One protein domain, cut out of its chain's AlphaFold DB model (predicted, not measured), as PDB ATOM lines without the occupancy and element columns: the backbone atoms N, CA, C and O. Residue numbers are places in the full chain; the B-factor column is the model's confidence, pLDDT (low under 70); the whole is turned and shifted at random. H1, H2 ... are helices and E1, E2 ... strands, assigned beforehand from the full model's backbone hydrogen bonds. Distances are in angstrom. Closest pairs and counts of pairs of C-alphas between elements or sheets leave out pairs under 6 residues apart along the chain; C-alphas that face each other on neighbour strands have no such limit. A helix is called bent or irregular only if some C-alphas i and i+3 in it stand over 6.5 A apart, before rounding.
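What this domain is: This is residues 23 to 100 and 113 to 211 of the 213 residues of an uncharacterized protein of Planococcus antarcticus DSM 14505 (UniProt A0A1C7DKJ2). Two twisted walls of five strands each enclose a wedge of two helices, H2 and H3, which pack on both sheets; the first sheet, E1 to E5, curls round H2. H1 covers the E5 edge of the first sheet, and the long strands E8, E9 and E10 make most of the second sheet. The printed part has 177 residues, with three named helices and ten named strands in the order E1 E2 E3 E4 E5 H1 E6 E7 H2 H3 E8 E9 E10. Both sheets are antiparallel, in the orders E1 E2 E3 E4 E5 and E6 E7 E8 E9 E10, and the class is mixed. The whole is compact, with a radius of gyration of the C-alphas of 16.0 A and spans of 51 by 36 by 33 A.

Where its parts are: E1, residues 23 to 31, begins at C-alpha 23 (131.367, 211.736, 89.401) and bends by 54 degrees at residue 28. E2, 34 to 43, is 28.7 A long; E3, 46 to 53, E4, 56 to 63, and E5, 66 to 72, follow. H1 holds residues 77 to 88, E6 94 to 96, E7 121 to 126, and H2 133 to 143, from C-alpha 133 (121.848, 193.273, 103.736). H3, 148 to 160, is 19.5 A long and only just irregular: C-alphas 149 and 152 are 7.0 A apart. E8, 165 to 177, is 38.3 A long, E9, 181 to 191, 33.1 A, and E10, 199 to 210, 33.7 A, ending at C-alpha 210 (121.168, 213.330, 80.000).

How they stand to each other: E1 to E5 form a meander, each strand the antiparallel neighbour of the one before; N 25 and O 40 of E1 and E2 are 2.8 A apart, within hydrogen-bond range. H1 and H2 lie on the same face of this sheet and make two layers with it, helices on one face of a sheet. H2 is on it, with the closest C-alphas to E3 at Thr 49 and Ser 142, 5.9 A. H3, on the same face, is 9.5 A high over the sheet. H2 and H3 touch at Thr 137 and Gly 152, C-alphas 5.1 A apart, at a steep tilt of 54 degrees, opposite ways. On the second sheet, H2 and H3 share one face, again two layers; H3 lies over E9, along the strands at 7 degrees on the local plane. E8, E9 and E10 are a second meander, with N 173 and O 185 2.8 A apart. H1 and H2 have every O i to N i+4 pair within hydrogen-bond range, H3 7 of 9.

The domain as a whole: The C-alphas of Lys 78 and Ser 178, the two farthest apart, are 51.4 A apart. Residues 101 to 112 are not printed, and C-alphas 100 and 113 are 23.9 A apart across the cut. Of the links that are printed whole, none is long. The mean pLDDT of the printed part is 82.4; residues 89 to 100, 128, 145 to 146 and 211 are under 70.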
ATOM      1  N   GLU A  23     132.506 212.483  89.932       72.00
ATOM      2  CA  GLU A  23     131.367 211.736  89.401       72.00
ATOM      3  C   GLU A  23     130.376 211.476  90.540       72.00
ATOM      4  O   GLU A  23     130.714 210.808  91.520       72.00
ATOM      5  N   THR A  24     129.155 212.006  90.419       76.31
ATOM      6  CA  THR A  24     128.055 211.747  91.361       76.31
ATOM      7  C   THR A  24     126.967 210.926  90.680       76.31
ATOM      8  O   THR A  24     126.557 211.213  89.556       76.31
ATOM      9  N   LEU A  25     126.508 209.887  91.370       76.12
ATOM     10  CA  LEU A  25     125.509 208.949  90.887       76.12
ATOM     11  C   LEU A  25     124.400 208.781  91.918       76.12
ATOM     12  O   LEU A  25     124.651 208.214  92.979       76.12
ATOM     13  N   ASP A  26     123.183 209.181  91.561       81.38
ATOM     14  CA  ASP A  26     121.997 208.960  92.383       81.38
ATOM     15  C   ASP A  26     121.115 207.874  91.767       81.38
ATOM     16  O   ASP A  26     120.678 207.971  90.618       81.38
ATOM     17  N   GLU A  27     120.844 206.812  92.526       82.06
ATOM     18  CA  GLU A  27     119.975 205.723  92.091       82.06
ATOM     19  C   GLU A  27     119.073 205.217  93.213       82.06
ATOM     20  O   GLU A  27     119.474 205.096  94.364       82.06
ATOM     21  N   THR A  28     117.848 204.828  92.865       86.25
ATOM     22  CA  THR A  28     116.995 204.067  93.780       86.25
ATOM     23  C   THR A  28     117.450 202.611  93.839       86.25
ATOM     24  O   THR A  28     117.546 201.941  92.809       86.25
ATOM     25  N   VAL A  29     117.673 202.094  95.045       86.69
ATOM     26  CA  VAL A  29     118.068 200.709  95.313       86.69
ATOM     27  C   VAL A  29     117.008 200.040  96.177       86.69
ATOM     28  O   VAL A  29     116.559 200.598  97.174       86.69
ATOM     29  N   MET A  30     116.622 198.822  95.804       85.44
ATOM     30  CA  MET A  30     115.699 198.010  96.595       85.44
ATOM     31  C   MET A  30     116.483 197.039  97.476       85.44
ATOM     32  O   MET A  30     117.235 196.208  96.961       85.44
ATOM     33  N   ILE A  31     116.287 197.122  98.791       87.12
ATOM     34  CA  ILE A  31     116.916 196.252  99.791       87.12
ATOM     35  C   ILE A  31     115.798 195.648 100.635       87.12
ATOM     36  O   ILE A  31     115.032 196.377 101.257       87.12
ATOM     37  N   ASP A  32     115.658 194.321 100.600       85.62
ATOM     38  CA  ASP A  32     114.635 193.577 101.353       85.62
ATOM     39  C   ASP A  32     113.206 194.144 101.191       85.62
ATOM     40  O   ASP A  32     112.425 194.242 102.135       85.62
ATOM     41  N   GLY A  33     112.862 194.555  99.963       82.88
ATOM     42  CA  GLY A  33     111.551 195.119  99.619       82.88
ATOM     43  C   GLY A  33     111.360 196.594  99.989       82.88
ATOM     44  O   GLY A  33     110.322 197.164  99.659       82.88
ATOM     45  N   LYS A  34     112.352 197.233 100.613       87.12
ATOM     46  CA  LYS A  34     112.349 198.660 100.953       87.12
ATOM     47  C   LYS A  34     113.170 199.460  99.945       87.12
ATOM     48  O   LYS A  34     114.179 198.981  99.431       87.12
ATOM     49  N   SER A  35     112.723 200.682  99.671       88.62
ATOM     50  CA  SER A  35     113.404 201.615  98.773       88.62
ATOM     51  C   SER A  35     114.417 202.458  99.540       88.62
ATOM     52  O   SER A  35     114.083 203.036 100.573       88.62
ATOM     53  N   TYR A  36     115.622 202.564  98.992       90.50
ATOM     54  CA  TYR A  36     116.692 203.444  99.449       90.50
ATOM     55  C   TYR A  36     117.150 204.322  98.286       90.50
ATOM     56  O   TYR A  36     117.167 203.877  97.138       90.50
ATOM     57  N   THR A  37     117.556 205.548  98.577       90.38
ATOM     58  CA  THR A  37     118.321 206.380  97.647       90.38
ATOM     59  C   THR A  37     119.798 206.111  97.889       90.38
ATOM     60  O   THR A  37     120.273 206.267  99.011       90.38
ATOM     61  N   ALA A  38     120.510 205.679  96.854       88.38
ATOM     62  CA  ALA A  38     121.947 205.485  96.864       88.38
ATOM     63  C   ALA A  38     122.635 206.631  96.132       88.38
ATOM     64  O   ALA A  38     122.422 206.793  94.933       88.38
ATOM     65  N   THR A  39     123.497 207.353  96.837       88.12
ATOM     66  CA  THR A  39     124.367 208.381  96.267       88.12
ATOM     67  C   THR A  39     125.802 207.886  96.318       88.12
ATOM     68  O   THR A  39     126.359 207.686  97.399       88.12
ATOM     69  N   GLN A  40     126.422 207.680  95.159       86.06
ATOM     70  CA  GLN A  40     127.858 207.425  95.057       86.06
ATOM     71  C   GLN A  40     128.554 208.687  94.578       86.06
ATOM     72  O   GLN A  40     128.139 209.290  93.596       86.06
ATOM     73  N   THR A  41     129.619 209.083  95.259       84.88
ATOM     74  CA  THR A  41     130.501 210.165  94.832       84.88
ATOM     75  C   THR A  41     131.910 209.617  94.708       84.88
ATOM     76  O   THR A  41     132.464 209.116  95.687       84.88
ATOM     77  N   VAL A  42     132.483 209.713  93.512       80.75
ATOM     78  CA  VAL A  42     133.860 209.310  93.225       80.75
ATOM     79  C   VAL A  42     134.686 210.566  92.977       80.75
ATOM     80  O   VAL A  42     134.336 211.388  92.130       80.75
ATOM     81  N   LYS A  43     135.771 210.725  93.738       80.25
ATOM     82  CA  LYS A  43     136.733 211.822  93.602       80.25
ATOM     83  C   LYS A  43     138.146 211.278  93.796       80.25
ATOM     84  O   LYS A  43     138.557 211.007  94.926       80.25
ATOM     85  N   GLY A  44     138.863 211.082  92.691       80.06
ATOM     86  CA  GLY A  44     140.185 210.458  92.716       80.06
ATOM     87  C   GLY A  44     140.126 209.063  93.361       80.06
ATOM     88  O   GLY A  44     139.304 208.245  92.944       80.06
ATOM     89  N   PRO A  45     140.944 208.769  94.391       77.62
ATOM     90  CA  PRO A  45     140.909 207.488  95.095       77.62
ATOM     91  C   PRO A  45     139.753 207.371  96.101       77.62
ATOM     92  O   PRO A  45     139.601 206.322  96.725       77.62
ATOM     93  N   VAL A  46     138.973 208.434  96.321       81.94
ATOM     94  CA  VAL A  46     137.920 208.463  97.338       81.94
ATOM     95  C   VAL A  46     136.583 208.070  96.722       81.94
ATOM     96  O   VAL A  46     136.112 208.704  95.778       81.94
ATOM     97  N   VAL A  47     135.941 207.060  97.304       84.00
ATOM     98  CA  VAL A  47     134.563 206.670  96.997       84.00
ATOM     99  C   VAL A  47     133.717 206.855  98.247       84.00
ATOM    100  O   VAL A  47     133.899 206.160  99.246       84.00
ATOM    101  N   LYS A  48     132.759 207.777  98.184       89.12
ATOM    102  CA  LYS A  48     131.746 207.983  99.219       89.12
ATOM    103  C   LYS A  48     130.431 207.377  98.749       89.12
ATOM    104  O   LYS A  48     129.932 207.740  97.690       89.12
ATOM    105  N   THR A  49     129.876 206.457  99.528       89.31
ATOM    106  CA  THR A  49     128.571 205.839  99.266       89.31
ATOM    107  C   THR A  49     127.621 206.186 100.398       89.31
ATOM    108  O   THR A  49     127.900 205.869 101.551       89.31
ATOM    109  N   ILE A  50     126.496 206.808 100.067       90.69
ATOM    110  CA  ILE A  50     125.418 207.111 101.005       90.69
ATOM    111  C   ILE A  50     124.201 206.279 100.613       90.69
ATOM    112  O   ILE A  50     123.813 206.278  99.448       90.69
ATOM    113  N   LEU A  51     123.596 205.583 101.570       89.56
ATOM    114  CA  LEU A  51     122.257 205.018 101.444       89.56
ATOM    115  C   LEU A  51     121.321 205.756 102.392       89.56
ATOM    116  O   LEU A  51     121.544 205.734 103.596       89.56
ATOM    117  N   THR A  52     120.248 206.335 101.868       91.44
ATOM    118  CA  THR A  52     119.199 206.979 102.666       91.44
ATOM    119  C   THR A  52     117.886 206.238 102.461       91.44
ATOM    120  O   THR A  52     117.417 206.086 101.334       91.44
ATOM    121  N   GLY A  53     117.285 205.763 103.547       88.19
ATOM    122  CA  GLY A  53     115.977 205.114 103.547       88.19
ATOM    123  C   GLY A  53     115.121 205.571 104.723       88.19
ATOM    124  O   GLY A  53     115.504 206.448 105.490       88.19
ATOM    125  N   ALA A  54     113.952 204.953 104.888       84.44
ATOM    126  CA  ALA A  54     113.034 205.294 105.980       84.44
ATOM    127  C   ALA A  54     113.610 205.012 107.381       84.44
ATOM    128  O   ALA A  54     113.181 205.625 108.351       84.44
ATOM    129  N   GLU A  55     114.559 204.080 107.486       81.75
ATOM    130  CA  GLU A  55     115.212 203.723 108.755       81.75
ATOM    131  C   GLU A  55     116.399 204.624 109.094       81.75
ATOM    132  O   GLU A  55     116.960 204.492 110.176       81.75
ATOM    133  N   GLY A  56     116.756 205.531 108.180       86.00
ATOM    134  CA  GLY A  56     117.863 206.454 108.341       86.00
ATOM    135  C   GLY A  56     118.890 206.372 107.216       86.00
ATOM    136  O   GLY A  56     118.613 205.902 106.105       86.00
ATOM    137  N   THR A  57     120.081 206.867 107.509       89.19
ATOM    138  CA  THR A  57     121.186 207.070 106.579       89.19
ATOM    139  C   THR A  57     122.393 206.228 106.974       89.19
ATOM    140  O   THR A  57     122.748 206.133 108.144       89.19
ATOM    141  N   ILE A  58     123.046 205.636 105.975       90.25
ATOM    142  CA  ILE A  58     124.359 205.002 106.096       90.25
ATOM    143  C   ILE A  58     125.313 205.723 105.165       90.25
ATOM    144  O   ILE A  58     125.079 205.762 103.960       90.25
ATOM    145  N   GLU A  59     126.417 206.213 105.700       91.19
ATOM    146  CA  GLU A  59     127.532 206.744 104.933       91.19
ATOM    147  C   GLU A  59     128.747 205.831 105.093       91.19
ATOM    148  O   GLU A  59     129.184 205.542 106.203       91.19
ATOM    149  N   LEU A  60     129.308 205.387 103.972       89.56
ATOM    150  CA  LEU A  60     130.532 204.597 103.924       89.56
ATOM    151  C   LEU A  60     131.543 205.307 103.026       89.56
ATOM    152  O   LEU A  60     131.254 205.587 101.858       89.56
ATOM    153  N   VAL A  61     132.730 205.580 103.562       88.38
ATOM    154  CA  VAL A  61     133.824 206.209 102.815       88.38
ATOM    155  C   VAL A  61     134.958 205.214 102.652       88.38
ATOM    156  O   VAL A  61     135.429 204.619 103.622       88.38
ATOM    157  N   ARG A  62     135.399 205.062 101.407       85.88
ATOM    158  CA  ARG A  62     136.563 204.279 101.015       85.88
ATOM    159  C   ARG A  62     137.611 205.200 100.406       85.88
ATOM    160  O   ARG A  62     137.270 206.057  99.592       85.88
ATOM    161  N   VAL A  63     138.872 205.006 100.771       82.88
ATOM    162  CA  VAL A  63     140.026 205.672 100.165       82.88
ATOM    163  C   VAL A  63     140.949 204.588  99.630       82.88
ATOM    164  O   VAL A  63     141.429 203.754 100.394       82.88
ATOM    165  N   ALA A  64     141.168 204.579  98.315       76.69
ATOM    166  CA  ALA A  64     141.781 203.457  97.609       76.69
ATOM    167  C   ALA A  64     141.054 202.145  97.964       76.69
ATOM    168  O   ALA A  64     139.881 202.003  97.624       76.69
ATOM    169  N   ASP A  65     141.694 201.220  98.675       71.75
ATOM    170  CA  ASP A  65     141.124 199.907  99.007       71.75
ATOM    171  C   ASP A  65     140.663 199.769 100.466       71.75
ATOM    172  O   ASP A  65     140.125 198.725 100.837       71.75
ATOM    173  N   GLU A  66     140.796 200.826 101.272       77.12
ATOM    174  CA  GLU A  66     140.477 200.811 102.701       77.12
ATOM    175  C   GLU A  66     139.240 201.650 103.024       77.12
ATOM    176  O   GLU A  66     139.072 202.769 102.531       77.12
ATOM    177  N   PHE A  67     138.370 201.135 103.894       81.25
ATOM    178  CA  PHE A  67     137.236 201.891 104.413       81.25
ATOM    179  C   PHE A  67     137.671 202.747 105.594       81.25
ATOM    180  O   PHE A  67     138.054 202.248 106.652       81.25
ATOM    181  N   THR A  68     137.581 204.059 105.428       83.81
ATOM    182  CA  THR A  68     138.045 205.025 106.424       83.81
ATOM    183  C   THR A  68     136.954 205.423 107.407       83.81
ATOM    184  O   THR A  68     137.263 205.818 108.529       83.81
ATOM    185  N   SER A  69     135.680 205.322 107.020       86.00
ATOM    186  CA  SER A  69     134.557 205.605 107.915       86.00
ATOM    187  C   SER A  69     133.288 204.852 107.528       86.00
ATOM    188  O   SER A  69     133.029 204.606 106.350       86.00
ATOM    189  N   LEU A  70     132.499 204.523 108.551       86.31
ATOM    190  CA  LEU A  70     131.110 204.083 108.474       86.31
ATOM    191  C   LEU A  70     130.335 204.916 109.497       86.31
ATOM    192  O   LEU A  70     130.627 204.815 110.686       86.31
ATOM    193  N   ASP A  71     129.394 205.730 109.038       88.44
ATOM    194  CA  ASP A  71     128.544 206.567 109.886       88.44
ATOM    195  C   ASP A  71     127.077 206.227 109.642       88.44
ATOM    196  O   ASP A  71     126.660 205.996 108.502       88.44
ATOM    197  N   THR A  72     126.300 206.160 110.717       86.00
ATOM    198  CA  THR A  72     124.874 205.848 110.664       86.00
ATOM    199  C   THR A  72     124.108 206.691 111.673       86.00
ATOM    200  O   THR A  72     124.596 206.979 112.760       86.00
ATOM    201  N   ASP A  73     122.868 207.047 111.357       87.50
ATOM    202  CA  ASP A  73     121.966 207.736 112.295       87.50
ATOM    203  C   ASP A  73     121.161 206.767 113.186       87.50
ATOM    204  O   ASP A  73     120.476 207.206 114.111       87.50
ATOM    205  N   PHE A  74     121.266 205.454 112.945       82.06
ATOM    206  CA  PHE A  74     120.486 204.426 113.642       82.06
ATOM    207  C   PHE A  74     121.314 203.352 114.369       82.06
ATOM    208  O   PHE A  74     120.723 202.527 115.069       82.06
ATOM    209  N   MET A  75     122.649 203.324 114.245       83.19
ATOM    210  CA  MET A  75     123.509 202.437 115.047       83.19
ATOM    211  C   MET A  75     124.278 203.220 116.112       83.19
ATOM    212  O   MET A  75     124.542 204.414 115.992       83.19
ATOM    213  N   SER A  76     124.689 202.534 117.176       87.62
ATOM    214  CA  SER A  76     125.624 203.113 118.141       87.62
ATOM    215  C   SER A  76     127.042 203.209 117.560       87.62
ATOM    216  O   SER A  76     127.461 202.368 116.765       87.62
ATOM    217  N   LYS A  77     127.863 204.146 118.059       87.69
ATOM    218  CA  LYS A  77     129.284 204.269 117.661       87.69
ATOM    219  C   LYS A  77     130.102 202.989 117.877       87.69
ATOM    220  O   LYS A  77     131.071 202.730 117.169       87.69
ATOM    221  N   LYS A  78     129.699 202.152 118.839       84.88
ATOM    222  CA  LYS A  78     130.311 200.836 119.059       84.88
ATOM    223  C   LYS A  78     129.972 199.858 117.932       84.88
ATOM    224  O   LYS A  78     130.856 199.138 117.479       84.88
ATOM    225  N   GLU A  79     128.715 199.815 117.502       83.56
ATOM    226  CA  GLU A  79     128.271 198.968 116.390       83.56
ATOM    227  C   GLU A  79     128.861 199.439 115.062       83.56
ATOM    228  O   GLU A  79     129.303 198.609 114.273       83.56
ATOM    229  N   GLU A  80     128.952 200.751 114.835       84.69
ATOM    230  CA  GLU A  80     129.649 201.316 113.676       84.69
ATOM    231  C   GLU A  80     131.109 200.868 113.631       84.69
ATOM    232  O   GLU A  80     131.550 200.334 112.620       84.69
ATOM    233  N   ALA A  81     131.852 200.996 114.737       84.50
ATOM    234  CA  ALA A  81     133.245 200.561 114.797       84.50
ATOM    235  C   ALA A  81     133.397 199.048 114.555       84.50
ATOM    236  O   ALA A  81     134.330 198.614 113.879       84.50
ATOM    237  N   GLN A  82     132.472 198.234 115.073       82.75
ATOM    238  CA  GLN A  82     132.455 196.789 114.830       82.75
ATOM    239  C   GLN A  82     132.180 196.454 113.363       82.75
ATOM    240  O   GLN A  82     132.858 195.594 112.800       82.75
ATOM    241  N   ASN A  83     131.218 197.134 112.738       81.44
ATOM    242  CA  ASN A  83     130.888 196.941 111.331       81.44
ATOM    243  C   ASN A  83     131.988 197.475 110.415       81.44
ATOM    244  O   ASN A  83     132.351 196.784 109.473       81.44
ATOM    245  N   LEU A  84     132.586 198.630 110.711       83.06
ATOM    246  CA  LEU A  84     133.729 199.164 109.973       83.06
ATOM    247  C   LEU A  84     134.927 198.216 110.058       83.06
ATOM    248  O   LEU A  84     135.562 197.935 109.050       83.06
ATOM    249  N   ALA A  85     135.209 197.659 111.239       78.00
ATOM    250  CA  ALA A  85     136.252 196.651 111.399       78.00
ATOM    251  C   ALA A  85     135.925 195.352 110.643       78.00
ATOM    252  O   ALA A  85     136.820 194.742 110.064       78.00
ATOM    253  N   ALA A  86     134.661 194.918 110.633       74.62
ATOM    254  CA  ALA A  86     134.225 193.766 109.843       74.62
ATOM    255  C   ALA A  86     134.367 194.030 108.338       74.62
ATOM    256  O   ALA A  86     134.797 193.150 107.599       74.62
ATOM    257  N   VAL A  87     134.065 195.256 107.912       73.88
ATOM    258  CA  VAL A  87     134.157 195.720 106.532       73.88
ATOM    259  C   VAL A  87     135.613 195.901 106.087       73.88
ATOM    260  O   VAL A  87     135.949 195.512 104.983       73.88
ATOM    261  N   ASN A  88     136.525 196.355 106.944       72.50
ATOM    262  CA  ASN A  88     137.957 196.439 106.616       72.50
ATOM    263  C   ASN A  88     138.686 195.087 106.595       72.50
ATOM    264  O   ASN A  88     139.781 194.984 106.053       72.50
ATOM    265  N   LYS A  89     138.093 194.018 107.142       65.94
ATOM    266  CA  LYS A  89     138.588 192.644 106.913       65.94
ATOM    267  C   LYS A  89     138.250 192.127 105.515       65.94
ATOM    268  O   LYS A  89     138.733 191.071 105.103       65.94
ATOM    269  N   ILE A  90     137.395 192.840 104.791       63.59
ATOM    270  CA  ILE A  90     136.988 192.481 103.445       63.59
ATOM    271  C   ILE A  90     138.101 192.903 102.498       63.59
ATOM    272  O   ILE A  90     138.295 194.079 102.226       63.59
ATOM    273  N   SER A  91     138.833 191.920 101.980       56.38
ATOM    274  CA  SER A  91     139.736 192.149 100.855       56.38
ATOM    275  C   SER A  91     138.947 192.137  99.556       56.38
ATOM    276  O   SER A  91     138.148 191.218  99.312       56.38
ATOM    277  N   VAL A  92     139.223 193.134  98.718       60.75
ATOM    278  CA  VAL A  92     138.804 193.144  97.325       60.75
ATOM    279  C   VAL A  92     140.018 192.980  96.445       60.75
ATOM    280  O   VAL A  92     140.960 193.757  96.496       60.75
ATOM    281  N   ASP A  93     139.980 191.915  95.658       62.22
ATOM    282  CA  ASP A  93     140.931 191.679  94.586       62.22
ATOM    283  C   ASP A  93     140.204 192.025  93.287       62.22
ATOM    284  O   ASP A  93     139.259 191.327  92.885       62.22
ATOM    285  N   VAL A  94     140.569 193.166  92.702       58.91
ATOM    286  CA  VAL A  94     140.095 193.569  91.380       58.91
ATOM    287  C   VAL A  94     141.068 192.985  90.368       58.91
ATOM    288  O   VAL A  94     142.092 193.583  90.048       58.91
ATOM    289  N   SER A  95     140.738 191.811  89.840       55.75
ATOM    290  CA  SER A  95     141.439 191.299  88.665       55.75
ATOM    291  C   SER A  95     140.748 191.845  87.421       55.75
ATOM    292  O   SER A  95     139.602 191.497  87.109       55.75
ATOM    293  N   GLU A  96     141.432 192.721  86.686       47.16
ATOM    294  CA  GLU A  96     140.998 193.029  85.330       47.16
ATOM    295  C   GLU A  96     141.145 191.763  84.489       47.16
ATOM    296  O   GLU A  96     142.233 191.220  84.303       47.16
ATOM    297  N   SER A  97     140.019 191.268  83.980       41.34
ATOM    298  CA  SER A  97     140.074 190.338  82.860       41.34
ATOM    299  C   SER A  97     140.602 191.148  81.684       41.34
ATOM    300  O   SER A  97     139.895 192.029  81.196       41.34
ATOM    301  N   ALA A  98     141.845 190.902  81.270       30.59
ATOM    302  CA  ALA A  98     142.420 191.559  80.106       30.59
ATOM    303  C   ALA A  98     141.514 191.321  78.887       30.59
ATOM    304  O   ALA A  98     141.379 190.197  78.402       30.59
ATOM    305  N   TYR A  99     140.882 192.386  78.397       34.66
ATOM    306  CA  TYR A  99     140.297 192.435  77.066       34.66
ATOM    307  C   TYR A  99     140.944 193.596  76.324       34.66
ATOM    308  O   TYR A  99     141.000 194.714  76.832       34.66
ATOM    309  N   VAL A 100     141.462 193.286  75.138       30.67
ATOM    310  CA  VAL A 100     142.157 194.208  74.242       30.67
ATOM    311  C   VAL A 100     141.195 195.316  73.830       30.67
ATOM    312  O   VAL A 100     140.177 195.070  73.182       30.67
ATOM    313  N   ASN A 113     121.930 205.069  68.498       82.44
ATOM    314  CA  ASN A 113     121.082 203.880  68.653       82.44
ATOM    315  C   ASN A 113     121.812 202.527  68.519       82.44
ATOM    316  O   ASN A 113     121.169 201.499  68.304       82.44
ATOM    317  N   THR A 114     123.139 202.497  68.679       83.75
ATOM    318  CA  THR A 114     123.928 201.257  68.673       83.75
ATOM    319  C   THR A 114     124.564 201.007  70.037       83.75
ATOM    320  O   THR A 114     125.210 201.887  70.606       83.75
ATOM    321  N   TRP A 115     124.410 199.786  70.558       84.00
ATOM    322  CA  TRP A 115     125.039 199.376  71.813       84.00
ATOM    323  C   TRP A 115     126.550 199.204  71.658       84.00
ATOM    324  O   TRP A 115     127.034 198.457  70.807       84.00
ATOM    325  N   ARG A 116     127.293 199.857  72.545       82.81
ATOM    326  CA  ARG A 116     128.702 199.617  72.826       82.81
ATOM    327  C   ARG A 116     128.786 198.736  74.062       82.81
ATOM    328  O   ARG A 116     128.363 199.123  75.151       82.81
ATOM    329  N   TYR A 117     129.299 197.531  73.867       85.06
ATOM    330  CA  TYR A 117     129.439 196.560  74.940       85.06
ATOM    331  C   TYR A 117     130.711 196.840  75.731       85.06
ATOM    332  O   TYR A 117     131.786 196.948  75.143       85.06
ATOM    333  N   GLY A 118     130.585 196.954  77.049       78.50
ATOM    334  CA  GLY A 118     131.740 197.109  77.928       78.50
ATOM    335  C   GLY A 118     132.503 195.803  78.135       78.50
ATOM    336  O   GLY A 118     132.107 194.729  77.676       78.50
ATOM    337  N   THR A 119     133.575 195.886  78.912       80.25
ATOM    338  CA  THR A 119     134.343 194.717  79.355       80.25
ATOM    339  C   THR A 119     133.850 194.248  80.721       80.25
ATOM    340  O   THR A 119     133.460 195.055  81.567       80.25
ATOM    341  N   TRP A 120     133.863 192.933  80.947       83.94
ATOM    342  CA  TRP A 120     133.619 192.376  82.275       83.94
ATOM    343  C   TRP A 120     134.814 192.642  83.189       83.94
ATOM    344  O   TRP A 120     135.938 192.258  82.874       83.94
ATOM    345  N   LYS A 121     134.556 193.253  84.341       83.00
ATOM    346  CA  LYS A 121     135.514 193.381  85.439       83.00
ATOM    347  C   LYS A 121     135.124 192.433  86.559       83.00
ATOM    348  O   LYS A 121     133.935 192.286  86.850       83.00
ATOM    349  N   ASN A 122     136.113 191.788  87.161       85.50
ATOM    350  CA  ASN A 122     135.898 190.824  88.224       85.50
ATOM    351  C   ASN A 122     136.231 191.441  89.578       85.50
ATOM    352  O   ASN A 122     137.216 192.161  89.720       85.50
ATOM    353  N   TYR A 123     135.405 191.129  90.567       84.38
ATOM    354  CA  TYR A 123     135.510 191.640  91.922       84.38
ATOM    355  C   TYR A 123     135.344 190.479  92.886       84.38
ATOM    356  O   TYR A 123     134.369 189.733  92.826       84.38
ATOM    357  N   LYS A 124     136.273 190.338  93.818       85.56
ATOM    358  CA  LYS A 124     136.096 189.454  94.964       85.56
ATOM    359  C   LYS A 124     135.598 190.290  96.131       85.56
ATOM    360  O   LYS A 124     136.281 191.218  96.516       85.56
ATOM    361  N   ILE A 125     134.456 189.949  96.711       83.19
ATOM    362  CA  ILE A 125     133.956 190.579  97.934       83.19
ATOM    363  C   ILE A 125     133.889 189.508  99.014       83.19
ATOM    364  O   ILE A 125     133.114 188.555  98.931       83.19
ATOM    365  N   THR A 126     134.729 189.654 100.028       80.69
ATOM    366  CA  THR A 126     134.663 188.839 101.246       80.69
ATOM    367  C   THR A 126     133.666 189.483 102.209       80.69
ATOM    368  O   THR A 126     133.501 190.685 102.187       80.69
ATOM    369  N   ALA A 127     132.956 188.731 103.034       77.50
ATOM    370  CA  ALA A 127     132.153 189.280 104.120       77.50
ATOM    371  C   ALA A 127     132.326 188.366 105.329       77.50
ATOM    372  O   ALA A 127     131.869 187.221 105.333       77.50
ATOM    373  N   GLU A 128     133.039 188.855 106.342       69.88
ATOM    374  CA  GLU A 128     133.279 188.107 107.571       69.88
ATOM    375  C   GLU A 128     132.342 188.574 108.686       69.88
ATOM    376  O   GLU A 128     132.157 189.766 108.918       69.88
ATOM    377  N   GLY A 129     131.767 187.617 109.417       70.69
ATOM    378  CA  GLY A 129     130.871 187.899 110.537       70.69
ATOM    379  C   GLY A 129     129.400 188.042 110.136       70.69
ATOM    380  O   GLY A 129     128.956 187.521 109.115       70.69
ATOM    381  N   LYS A 130     128.614 188.681 111.009       72.75
ATOM    382  CA  LYS A 130     127.186 188.938 110.794       72.75
ATOM    383  C   LYS A 130     127.024 190.341 110.212       72.75
ATOM    384  O   LYS A 130     126.959 191.301 110.969       72.75
ATOM    385  N   ILE A 131     126.984 190.442 108.888       80.69
ATOM    386  CA  ILE A 131     126.733 191.697 108.169       80.69
ATOM    387  C   ILE A 131     125.263 191.761 107.735       80.69
ATOM    388  O   ILE A 131     124.682 190.737 107.367       80.69
ATOM    389  N   SER A 132     124.643 192.941 107.796       85.06
ATOM    390  CA  SER A 132     123.268 193.133 107.312       85.06
ATOM    391  C   SER A 132     123.225 193.278 105.786       85.06
ATOM    392  O   SER A 132     124.228 193.627 105.157       85.06
ATOM    393  N   THR A 133     122.050 193.059 105.180       86.81
ATOM    394  CA  THR A 133     121.848 193.273 103.736       86.81
ATOM    395  C   THR A 133     122.173 194.707 103.337       86.81
ATOM    396  O   THR A 133     122.759 194.926 102.280       86.81
ATOM    397  N   VAL A 134     121.838 195.685 104.186       86.38
ATOM    398  CA  VAL A 134     122.068 197.105 103.898       86.38
ATOM    399  C   VAL A 134     123.566 197.414 103.856       86.38
ATOM    400  O   VAL A 134     124.030 197.946 102.856       86.38
ATOM    401  N   ILE A 135     124.345 196.989 104.861       84.38
ATOM    402  CA  ILE A 135     125.803 197.212 104.874       84.38
ATOM    403  C   ILE A 135     126.467 196.487 103.696       84.38
ATOM    404  O   ILE A 135     127.310 197.064 103.012       84.38
ATOM    405  N   LEU A 136     126.067 195.242 103.409       87.94
ATOM    406  CA  LEU A 136     126.601 194.504 102.264       87.94
ATOM    407  C   LEU A 136     126.240 195.177 100.930       87.94
ATOM    408  O   LEU A 136     127.051 195.184 100.007       87.94
ATOM    409  N   THR A 137     125.052 195.777 100.830       89.31
ATOM    410  CA  THR A 137     124.654 196.576  99.665       89.31
ATOM    411  C   THR A 137     125.562 197.789  99.517       89.31
ATOM    412  O   THR A 137     126.125 197.975  98.441       89.31
ATOM    413  N   THR A 138     125.769 198.569 100.583       86.00
ATOM    414  CA  THR A 138     126.693 199.717 100.581       86.00
ATOM    415  C   THR A 138     128.097 199.299 100.160       86.00
ATOM    416  O   THR A 138     128.752 199.992  99.386       86.00
ATOM    417  N   LEU A 139     128.543 198.125 100.603       85.00
ATOM    418  CA  LEU A 139     129.843 197.589 100.243       85.00
ATOM    419  C   LEU A 139     129.941 197.230  98.754       85.00
ATOM    420  O   LEU A 139     130.878 197.665  98.086       85.00
ATOM    421  N   ILE A 140     128.964 196.497  98.209       88.12
ATOM    422  CA  ILE A 140     128.901 196.192  96.769       88.12
ATOM    423  C   ILE A 140     128.926 197.490  95.957       88.12
ATOM    424  O   ILE A 140     129.689 197.596  95.001       88.12
ATOM    425  N   LEU A 141     128.135 198.479  96.370       87.12
ATOM    426  CA  LEU A 141     128.073 199.801  95.752       87.12
ATOM    427  C   LEU A 141     129.424 200.529  95.786       87.12
ATOM    428  O   LEU A 141     129.822 201.113  94.785       87.12
ATOM    429  N   SER A 142     130.149 200.459  96.902       80.69
ATOM    430  CA  SER A 142     131.436 201.146  97.061       80.69
ATOM    431  C   SER A 142     132.568 200.568  96.199       80.69
ATOM    432  O   SER A 142     133.502 201.291  95.839       80.69
ATOM    433  N   TYR A 143     132.505 199.272  95.876       79.44
ATOM    434  CA  TYR A 143     133.528 198.572  95.091       79.44
ATOM    435  C   TYR A 143     133.190 198.460  93.615       79.44
ATOM    436  O   TYR A 143     134.080 198.532  92.768       79.44
ATOM    437  N   ILE A 144     131.914 198.247  93.311       79.06
ATOM    438  CA  ILE A 144     131.435 198.068  91.954       79.06
ATOM    439  C   ILE A 144     130.676 199.342  91.590       79.06
ATOM    440  O   ILE A 144     129.512 199.498  91.964       79.06
ATOM    441  N   PRO A 145     131.320 200.284  90.891       69.75
ATOM    442  CA  PRO A 145     130.647 201.511  90.516       69.75
ATOM    443  C   PRO A 145     129.536 201.189  89.510       69.75
ATOM    444  O   PRO A 145     129.652 200.257  88.709       69.75
ATOM    445  N   TYR A 146     128.466 201.985  89.521       69.81
ATOM    446  CA  TYR A 146     127.396 201.899  88.519       69.81
ATOM    447  C   TYR A 146     126.630 200.566  88.485       69.81
ATOM    448  O   TYR A 146     126.217 200.136  87.414       69.81
ATOM    449  N   VAL A 147     126.438 199.878  89.612       76.12
ATOM    450  CA  VAL A 147     125.523 198.711  89.687       76.12
ATOM    451  C   VAL A 147     124.282 198.981  90.535       76.12
ATOM    452  O   VAL A 147     123.583 198.038  90.906       76.12
ATOM    453  N   GLY A 148     124.020 200.254  90.850       75.81
ATOM    454  CA  GLY A 148     123.095 200.725  91.883       75.81
ATOM    455  C   GLY A 148     121.861 199.854  92.078       75.81
ATOM    456  O   GLY A 148     121.787 199.088  93.043       75.81
ATOM    457  N   LYS A 149     120.926 199.899  91.123       76.62
ATOM    458  CA  LYS A 149     119.631 199.186  91.188       76.62
ATOM    459  C   LYS A 149     119.722 197.682  91.470       76.62
ATOM    460  O   LYS A 149     118.780 197.105  92.013       76.62
ATOM    461  N   ILE A 150     120.814 197.024  91.081       85.06
ATOM    462  CA  ILE A 150     120.974 195.568  91.212       85.06
ATOM    463  C   ILE A 150     121.831 195.154  92.414       85.06
ATOM    464  O   ILE A 150     121.847 193.968  92.751       85.06
ATOM    465  N   ALA A 151     122.479 196.103  93.098       88.56
ATOM    466  CA  ALA A 151     123.328 195.832  94.256       88.56
ATOM    467  C   ALA A 151     122.546 195.230  95.432       88.56
ATOM    468  O   ALA A 151     122.945 194.193  95.958       88.56
ATOM    469  N   GLY A 152     121.401 195.822  95.793       84.69
ATOM    470  CA  GLY A 152     120.581 195.351  96.917       84.69
ATOM    471  C   GLY A 152     120.054 193.930  96.717       84.69
ATOM    472  O   GLY A 152     120.175 193.073  97.594       84.69
ATOM    473  N   ALA A 153     119.577 193.630  95.506       86.62
ATOM    474  CA  ALA A 153     119.162 192.279  95.140       86.62
ATOM    475  C   ALA A 153     120.324 191.273  95.220       86.62
ATOM    476  O   ALA A 153     120.130 190.137  95.654       86.62
ATOM    477  N   MET A 154     121.534 191.672  94.819       91.25
ATOM    478  CA  MET A 154     122.709 190.807  94.914       91.25
ATOM    479  C   MET A 154     123.183 190.591  96.353       91.25
ATOM    480  O   MET A 154     123.558 189.467  96.685       91.25
ATOM    481  N   ALA A 155     123.114 191.609  97.214       90.25
ATOM    482  CA  ALA A 155     123.400 191.474  98.641       90.25
ATOM    483  C   ALA A 155     122.456 190.459  99.305       90.25
ATOM    484  O   ALA A 155     122.910 189.555 100.010       90.25
ATOM    485  N   GLY A 156     121.154 190.537  99.010       87.38
ATOM    486  CA  GLY A 156     120.170 189.574  99.513       87.38
ATOM    487  C   GLY A 156     120.479 188.131  99.088       87.38
ATOM    488  O   GLY A 156     120.427 187.211  99.906       87.38
ATOM    489  N   ILE A 157     120.878 187.918  97.829       89.69
ATOM    490  CA  ILE A 157     121.275 186.591  97.323       89.69
ATOM    491  C   ILE A 157     122.553 186.104  98.012       89.69
ATOM    492  O   ILE A 157     122.608 184.957  98.450       89.69
ATOM    493  N   PHE A 158     123.561 186.963  98.162       89.81
ATOM    494  CA  PHE A 158     124.808 186.627  98.847       89.81
ATOM    495  C   PHE A 158     124.548 186.089 100.263       89.81
ATOM    496  O   PHE A 158     125.074 185.035 100.635       89.81
ATOM    497  N   LEU A 159     123.685 186.767 101.030       89.25
ATOM    498  CA  LEU A 159     123.309 186.347 102.383       89.25
ATOM    499  C   LEU A 159     122.426 185.093 102.388       89.25
ATOM    500  O   LEU A 159     122.649 184.195 103.201       89.25
ATOM    501  N   THR A 160     121.480 184.979 101.451       89.81
ATOM    502  CA  THR A 160     120.604 183.799 101.306       89.81
ATOM    503  C   THR A 160     121.416 182.524 101.077       89.81
ATOM    504  O   THR A 160     121.153 181.491 101.694       89.81
ATOM    505  N   TYR A 161     122.456 182.602 100.244       88.81
ATOM    506  CA  TYR A 161     123.379 181.492  99.997       88.81
ATOM    507  C   TYR A 161     124.451 181.324 101.088       88.81
ATOM    508  O   TYR A 161     125.304 180.444 100.961       88.81
ATOM    509  N   LYS A 162     124.404 182.127 102.163       88.56
ATOM    510  CA  LYS A 162     125.351 182.116 103.291       88.56
ATOM    511  C   LYS A 162     126.809 182.167 102.827       88.56
ATOM    512  O   LYS A 162     127.670 181.461 103.361       88.56
ATOM    513  N   LEU A 163     127.077 182.959 101.789       86.88
ATOM    514  CA  LEU A 163     128.422 183.097 101.254       86.88
ATOM    515  C   LEU A 163     129.301 183.835 102.267       86.88
ATOM    516  O   LEU A 163     128.868 184.792 102.899       86.88
ATOM    517  N   LYS A 164     130.549 183.384 102.408       85.69
ATOM    518  CA  LYS A 164     131.613 184.163 103.065       85.69
ATOM    519  C   LYS A 164     132.397 184.998 102.059       85.69
ATOM    520  O   LYS A 164     132.955 186.027 102.404       85.69
ATOM    521  N   VAL A 165     132.462 184.527 100.816       87.44
ATOM    522  CA  VAL A 165     133.121 185.196  99.695       87.44
ATOM    523  C   VAL A 165     132.177 185.118  98.507       87.44
ATOM    524  O   VAL A 165     131.716 184.033  98.154       87.44
ATOM    525  N   GLY A 166     131.880 186.264  97.911       87.31
ATOM    526  CA  GLY A 166     131.154 186.378  96.656       87.31
ATOM    527  C   GLY A 166     132.103 186.843  95.571       87.31
ATOM    528  O   GLY A 166     132.822 187.828  95.730       87.31
ATOM    529  N   TYR A 167     132.099 186.114  94.465       89.62
ATOM    530  CA  TYR A 167     132.869 186.457  93.282       89.62
ATOM    531  C   TYR A 167     131.915 187.109  92.300       89.62
ATOM    532  O   TYR A 167     130.944 186.489  91.871       89.62
ATOM    533  N   PHE A 168     132.144 188.373  91.990       90.56
ATOM    534  CA  PHE A 168     131.280 189.179  91.154       90.56
ATOM    535  C   PHE A 168     131.943 189.467  89.815       90.56
ATOM    536  O   PHE A 168     133.141 189.722  89.758       90.56
ATOM    537  N   SER A 169     131.155 189.495  88.746       89.50
ATOM    538  CA  SER A 169     131.579 190.111  87.486       89.50
ATOM    539  C   SER A 169     130.602 191.214  87.134       89.50
ATOM    540  O   SER A 169     129.394 190.966  87.099       89.50
ATOM    541  N   ALA A 170     131.107 192.409  86.849       89.06
ATOM    542  CA  ALA A 170     130.297 193.551  86.454       89.06
ATOM    543  C   ALA A 170     130.678 194.054  85.063       89.06
ATOM    544  O   ALA A 170     131.834 193.968  84.657       89.06
ATOM    545  N   LYS A 171     129.697 194.570  84.326       86.69
ATOM    546  CA  LYS A 171     129.888 195.186  83.009       86.69
ATOM    547  C   LYS A 171     128.914 196.347  82.845       86.69
ATOM    548  O   LYS A 171     127.775 196.256  83.303       86.69
ATOM    549  N   LYS A 172     129.346 197.398  82.146       84.75
ATOM    550  CA  LYS A 172     128.505 198.525  81.731       84.75
ATOM    551  C   LYS A 172     128.481 198.612  80.208       84.75
ATOM    552  O   LYS A 172     129.526 198.817  79.600       84.75
ATOM    553  N   ASP A 173     127.305 198.469  79.617       86.88
ATOM    554  CA  ASP A 173     127.077 198.717  78.193       86.88
ATOM    555  C   ASP A 173     126.473 200.108  78.021       86.88
ATOM    556  O   ASP A 173     125.662 200.537  78.843       86.88
ATOM    557  N   THR A 174     126.836 200.811  76.956       86.56
ATOM    558  CA  THR A 174     126.358 202.172  76.693       86.56
ATOM    559  C   THR A 174     125.803 202.301  75.283       86.56
ATOM    560  O   THR A 174     126.221 201.608  74.362       86.56
ATOM    561  N   MET A 175     124.830 203.181  75.094       85.44
ATOM    562  CA  MET A 175     124.278 203.525  73.791       85.44
ATOM    563  C   MET A 175     124.008 205.021  73.764       85.44
ATOM    564  O   MET A 175     123.298 205.537  74.623       85.44
ATOM    565  N   LEU A 176     124.561 205.707  72.768       85.06
ATOM    566  CA  LEU A 176     124.268 207.117  72.540       85.06
ATOM    567  C   LEU A 176     122.903 207.241  71.862       85.06
ATOM    568  O   LEU A 176     122.622 206.573  70.864       85.06
ATOM    569  N   LEU A 177     122.055 208.086  72.429       84.06
ATOM    570  CA  LEU A 177     120.739 208.432  71.916       84.06
ATOM    571  C   LEU A 177     120.775 209.852  71.347       84.06
ATOM    572  O   LEU A 177     121.624 210.664  71.706       84.06
ATOM    573  N   SER A 178     119.841 210.159  70.450       80.94
ATOM    574  CA  SER A 178     119.667 211.521  69.940       80.94
ATOM    575  C   SER A 178     119.352 212.506  71.071       80.94
ATOM    576  O   SER A 178     118.627 212.151  72.000       80.94
ATOM    577  N   GLY A 179     119.818 213.751  70.944       79.19
ATOM    578  CA  GLY A 179     119.487 214.833  71.879       79.19
ATOM    579  C   GLY A 179     120.275 214.799  73.189       79.19
ATOM    580  O   GLY A 179     119.685 215.026  74.234       79.19
ATOM    581  N   ASN A 180     121.576 214.492  73.134       82.06
ATOM    582  CA  ASN A 180     122.479 214.436  74.294       82.06
ATOM    583  C   ASN A 180     122.037 213.449  75.385       82.06
ATOM    584  O   ASN A 180     122.329 213.642  76.557       82.06
ATOM    585  N   TYR A 181     121.366 212.353  75.023       82.81
ATOM    586  CA  TYR A 181     121.035 211.287  75.969       82.81
ATOM    587  C   TYR A 181     121.981 210.094  75.814       82.81
ATOM    588  O   TYR A 181     122.386 209.728  74.710       82.81
ATOM    589  N   ILE A 182     122.277 209.420  76.921       85.25
ATOM    590  CA  ILE A 182     122.980 208.137  76.944       85.25
ATOM    591  C   ILE A 182     122.116 207.099  77.651       85.25
ATOM    592  O   ILE A 182     121.599 207.322  78.740       85.25
ATOM    593  N   LYS A 183     121.955 205.930  77.034       87.19
ATOM    594  CA  LYS A 183     121.365 204.762  77.678       87.19
ATOM    595  C   LYS A 183     122.475 203.855  78.180       87.19
ATOM    596  O   LYS A 183     123.431 203.584  77.460       87.19
ATOM    597  N   GLN A 184     122.346 203.360  79.400       86.19
ATOM    598  CA  GLN A 184     123.314 202.474  80.030       86.19
ATOM    599  C   GLN A 184     122.624 201.176  80.456       86.19
ATOM    600  O   GLN A 184     121.527 201.216  81.017       86.19
ATOM    601  N   LYS A 185     123.256 200.024  80.205       88.75
ATOM    602  CA  LYS A 185     122.895 198.753  80.849       88.75
ATOM    603  C   LYS A 185     123.984 198.352  81.819       88.75
ATOM    604  O   LYS A 185     125.150 198.230  81.454       88.75
ATOM    605  N   GLN A 186     123.578 198.112  83.048       88.69
ATOM    606  CA  GLN A 186     124.429 197.637  84.118       88.69
ATOM    607  C   GLN A 186     124.198 196.140  84.255       88.69
ATOM    608  O   GLN A 186     123.053 195.684  84.288       88.69
ATOM    609  N   HIS A 187     125.275 195.374  84.333       91.44
ATOM    610  CA  HIS A 187     125.234 193.930  84.475       91.44
ATOM    611  C   HIS A 187     126.031 193.527  85.702       91.44
ATOM    612  O   HIS A 187     127.167 193.965  85.859       91.44
ATOM    613  N   LEU A 188     125.468 192.643  86.521       93.12
ATOM    614  CA  LEU A 188     126.158 192.058  87.661       93.12
ATOM    615  C   LEU A 188     125.879 190.558  87.700       93.12
ATOM    616  O   LEU A 188     124.736 190.111  87.602       93.12
ATOM    617  N   LYS A 189     126.942 189.774  87.828       94.56
ATOM    618  CA  LYS A 189     126.906 188.329  88.051       94.56
ATOM    619  C   LYS A 189     127.495 188.042  89.418       94.56
ATOM    620  O   LYS A 189     128.474 188.678  89.785       94.56
ATOM    621  N   LEU A 190     126.922 187.082  90.131       93.88
ATOM    622  CA  LEU A 190     127.455 186.532  91.371       93.88
ATOM    623  C   LEU A 190     127.741 185.048  91.161       93.88
ATOM    624  O   LEU A 190     126.867 184.295  90.731       93.88
ATOM    625  N   PHE A 191     128.951 184.632  91.500       92.06
ATOM    626  CA  PHE A 191     129.448 183.273  91.392       92.06
ATOM    627  C   PHE A 191     129.818 182.723  92.765       92.06
ATOM    628  O   PHE A 191     130.217 183.454  93.674       92.06
ATOM    629  N   LYS A 192     129.716 181.398  92.898       88.62
ATOM    630  CA  LYS A 192     130.071 180.685  94.130       88.62
ATOM    631  C   LYS A 192     131.584 180.521  94.315       88.62
ATOM    632  O   LYS A 192     132.041 180.353  95.439       88.62
ATOM    633  N   GLN A 193     132.343 180.501  93.220       88.19
ATOM    634  CA  GLN A 193     133.756 180.106  93.194       88.19
ATOM    635  C   GLN A 193     134.617 181.124  92.439       88.19
ATOM    636  O   GLN A 193     134.132 181.798  91.529       88.19
ATOM    637  N   SER A 194     135.908 181.177  92.782       83.56
ATOM    638  CA  SER A 194     136.895 182.135  92.256       83.56
ATOM    639  C   SER A 194     137.225 181.988  90.776       83.56
ATOM    640  O   SER A 194     137.792 182.901  90.193       83.56
ATOM    641  N   ASN A 195     136.887 180.856  90.161       83.31
ATOM    642  CA  ASN A 195     137.074 180.629  88.729       83.31
ATOM    643  C   ASN A 195     135.899 181.150  87.879       83.31
ATOM    644  O   ASN A 195     135.899 180.942  86.671       83.31
ATOM    645  N   TYR A 196     134.891 181.783  88.493       84.50
ATOM    646  CA  TYR A 196     133.732 182.370  87.809       84.50
ATOM    647  C   TYR A 196     132.938 181.366  86.947       84.50
ATOM    648  O   TYR A 196     132.328 181.732  85.946       84.50
ATOM    649  N   THR A 197     132.916 180.085  87.334       84.25
ATOM    650  CA  THR A 197     132.209 179.034  86.570       84.25
ATOM    651  C   THR A 197     130.802 178.749  87.093       84.25
ATOM    652  O   THR A 197     129.867 178.574  86.315       84.25
ATOM    653  N   GLN A 198     130.616 178.732  88.416       90.25
ATOM    654  CA  GLN A 198     129.330 178.414  89.036       90.25
ATOM    655  C   GLN A 198     128.521 179.687  89.313       90.25
ATOM    656  O   GLN A 198     128.642 180.289  90.385       90.25
ATOM    657  N   LEU A 199     127.697 180.084  88.341       93.69
ATOM    658  CA  LEU A 199     126.796 181.232  88.449       93.69
ATOM    659  C   LEU A 199     125.688 180.959  89.477       93.69
ATOM    660  O   LEU A 199     124.944 179.989  89.355       93.69
ATOM    661  N   LEU A 200     125.569 181.835  90.472       93.31
ATOM    662  CA  LEU A 200     124.472 181.834  91.442       93.31
ATOM    663  C   LEU A 200     123.348 182.772  91.012       93.31
ATOM    664  O   LEU A 200     122.176 182.458  91.184       93.31
ATOM    665  N   SER A 201     123.700 183.934  90.464       95.44
ATOM    666  CA  SER A 201     122.719 184.920  90.024       95.44
ATOM    667  C   SER A 201     123.290 185.842  88.963       95.44
ATOM    668  O   SER A 201     124.471 186.187  88.981       95.44
ATOM    669  N   TYR A 202     122.414 186.288  88.072       95.06
ATOM    670  CA  TYR A 202     122.663 187.356  87.121       95.06
ATOM    671  C   TYR A 202     121.537 188.381  87.227       95.06
ATOM    672  O   TYR A 202     120.356 188.026  87.236       95.06
ATOM    673  N   LYS A 203     121.909 189.656  87.313       93.94
ATOM    674  CA  LYS A 203     120.985 190.787  87.322       93.94
ATOM    675  C   LYS A 203     121.464 191.833  86.330       93.94
ATOM    676  O   LYS A 203     122.664 192.012  86.124       93.94
ATOM    677  N   SER A 204     120.509 192.531  85.737       92.38
ATOM    678  CA  SER A 204     120.782 193.689  84.902       92.38
ATOM    679  C   SER A 204     119.746 194.771  85.129       92.38
ATOM    680  O   SER A 204     118.577 194.462  85.362       92.38
ATOM    681  N   ALA A 205     120.172 196.021  85.020       89.25
ATOM    682  CA  ALA A 205     119.296 197.179  85.043       89.25
ATOM    683  C   ALA A 205     119.650 198.122  83.899       89.25
ATOM    684  O   ALA A 205     120.800 198.189  83.469       89.25
ATOM    685  N   GLU A 206     118.650 198.845  83.411       89.44
ATOM    686  CA  GLU A 206     118.839 199.887  82.409       89.44
ATOM    687  C   GLU A 206     118.536 201.261  83.011       89.44
ATOM    688  O   GLU A 206     117.678 201.414  83.893       89.44
ATOM    689  N   ARG A 207     119.250 202.266  82.508       83.75
ATOM    690  CA  ARG A 207     119.066 203.674  82.843       83.75
ATOM    691  C   ARG A 207     119.267 204.533  81.599       83.75
ATOM    692  O   ARG A 207     120.018 204.148  80.707       83.75
ATOM    693  N   THR A 208     118.593 205.673  81.553       86.50
ATOM    694  CA  THR A 208     118.809 206.711  80.547       86.50
ATOM    695  C   THR A 208     119.169 207.997  81.271       86.50
ATOM    696  O   THR A 208     118.418 208.408  82.151       86.50
ATOM    697  N   ASP A 209     120.278 208.614  80.879       81.25
ATOM    698  CA  ASP A 209     120.794 209.850  81.460       81.25
ATOM    699  C   ASP A 209     120.910 210.930  80.391       81.25
ATOM    700  O   ASP A 209     121.151 210.631  79.219       81.25
ATOM    701  N   HIS A 210     120.772 212.184  80.807       80.25
ATOM    702  CA  HIS A 210     121.168 213.330  80.000       80.25
ATOM    703  C   HIS A 210     122.678 213.534  80.170       80.25
ATOM    704  O   HIS A 210     123.180 213.565  81.293       80.25
ATOM    705  N   MET A 211     123.413 213.649  79.070       68.31
ATOM    706  CA  MET A 211     124.817 214.049  79.081       68.31
ATOM    707  C   MET A 211     124.834 215.546  79.401       68.31
ATOM    708  O   MET A 211     124.197 216.322  78.696       68.31
TER     709      MET A 211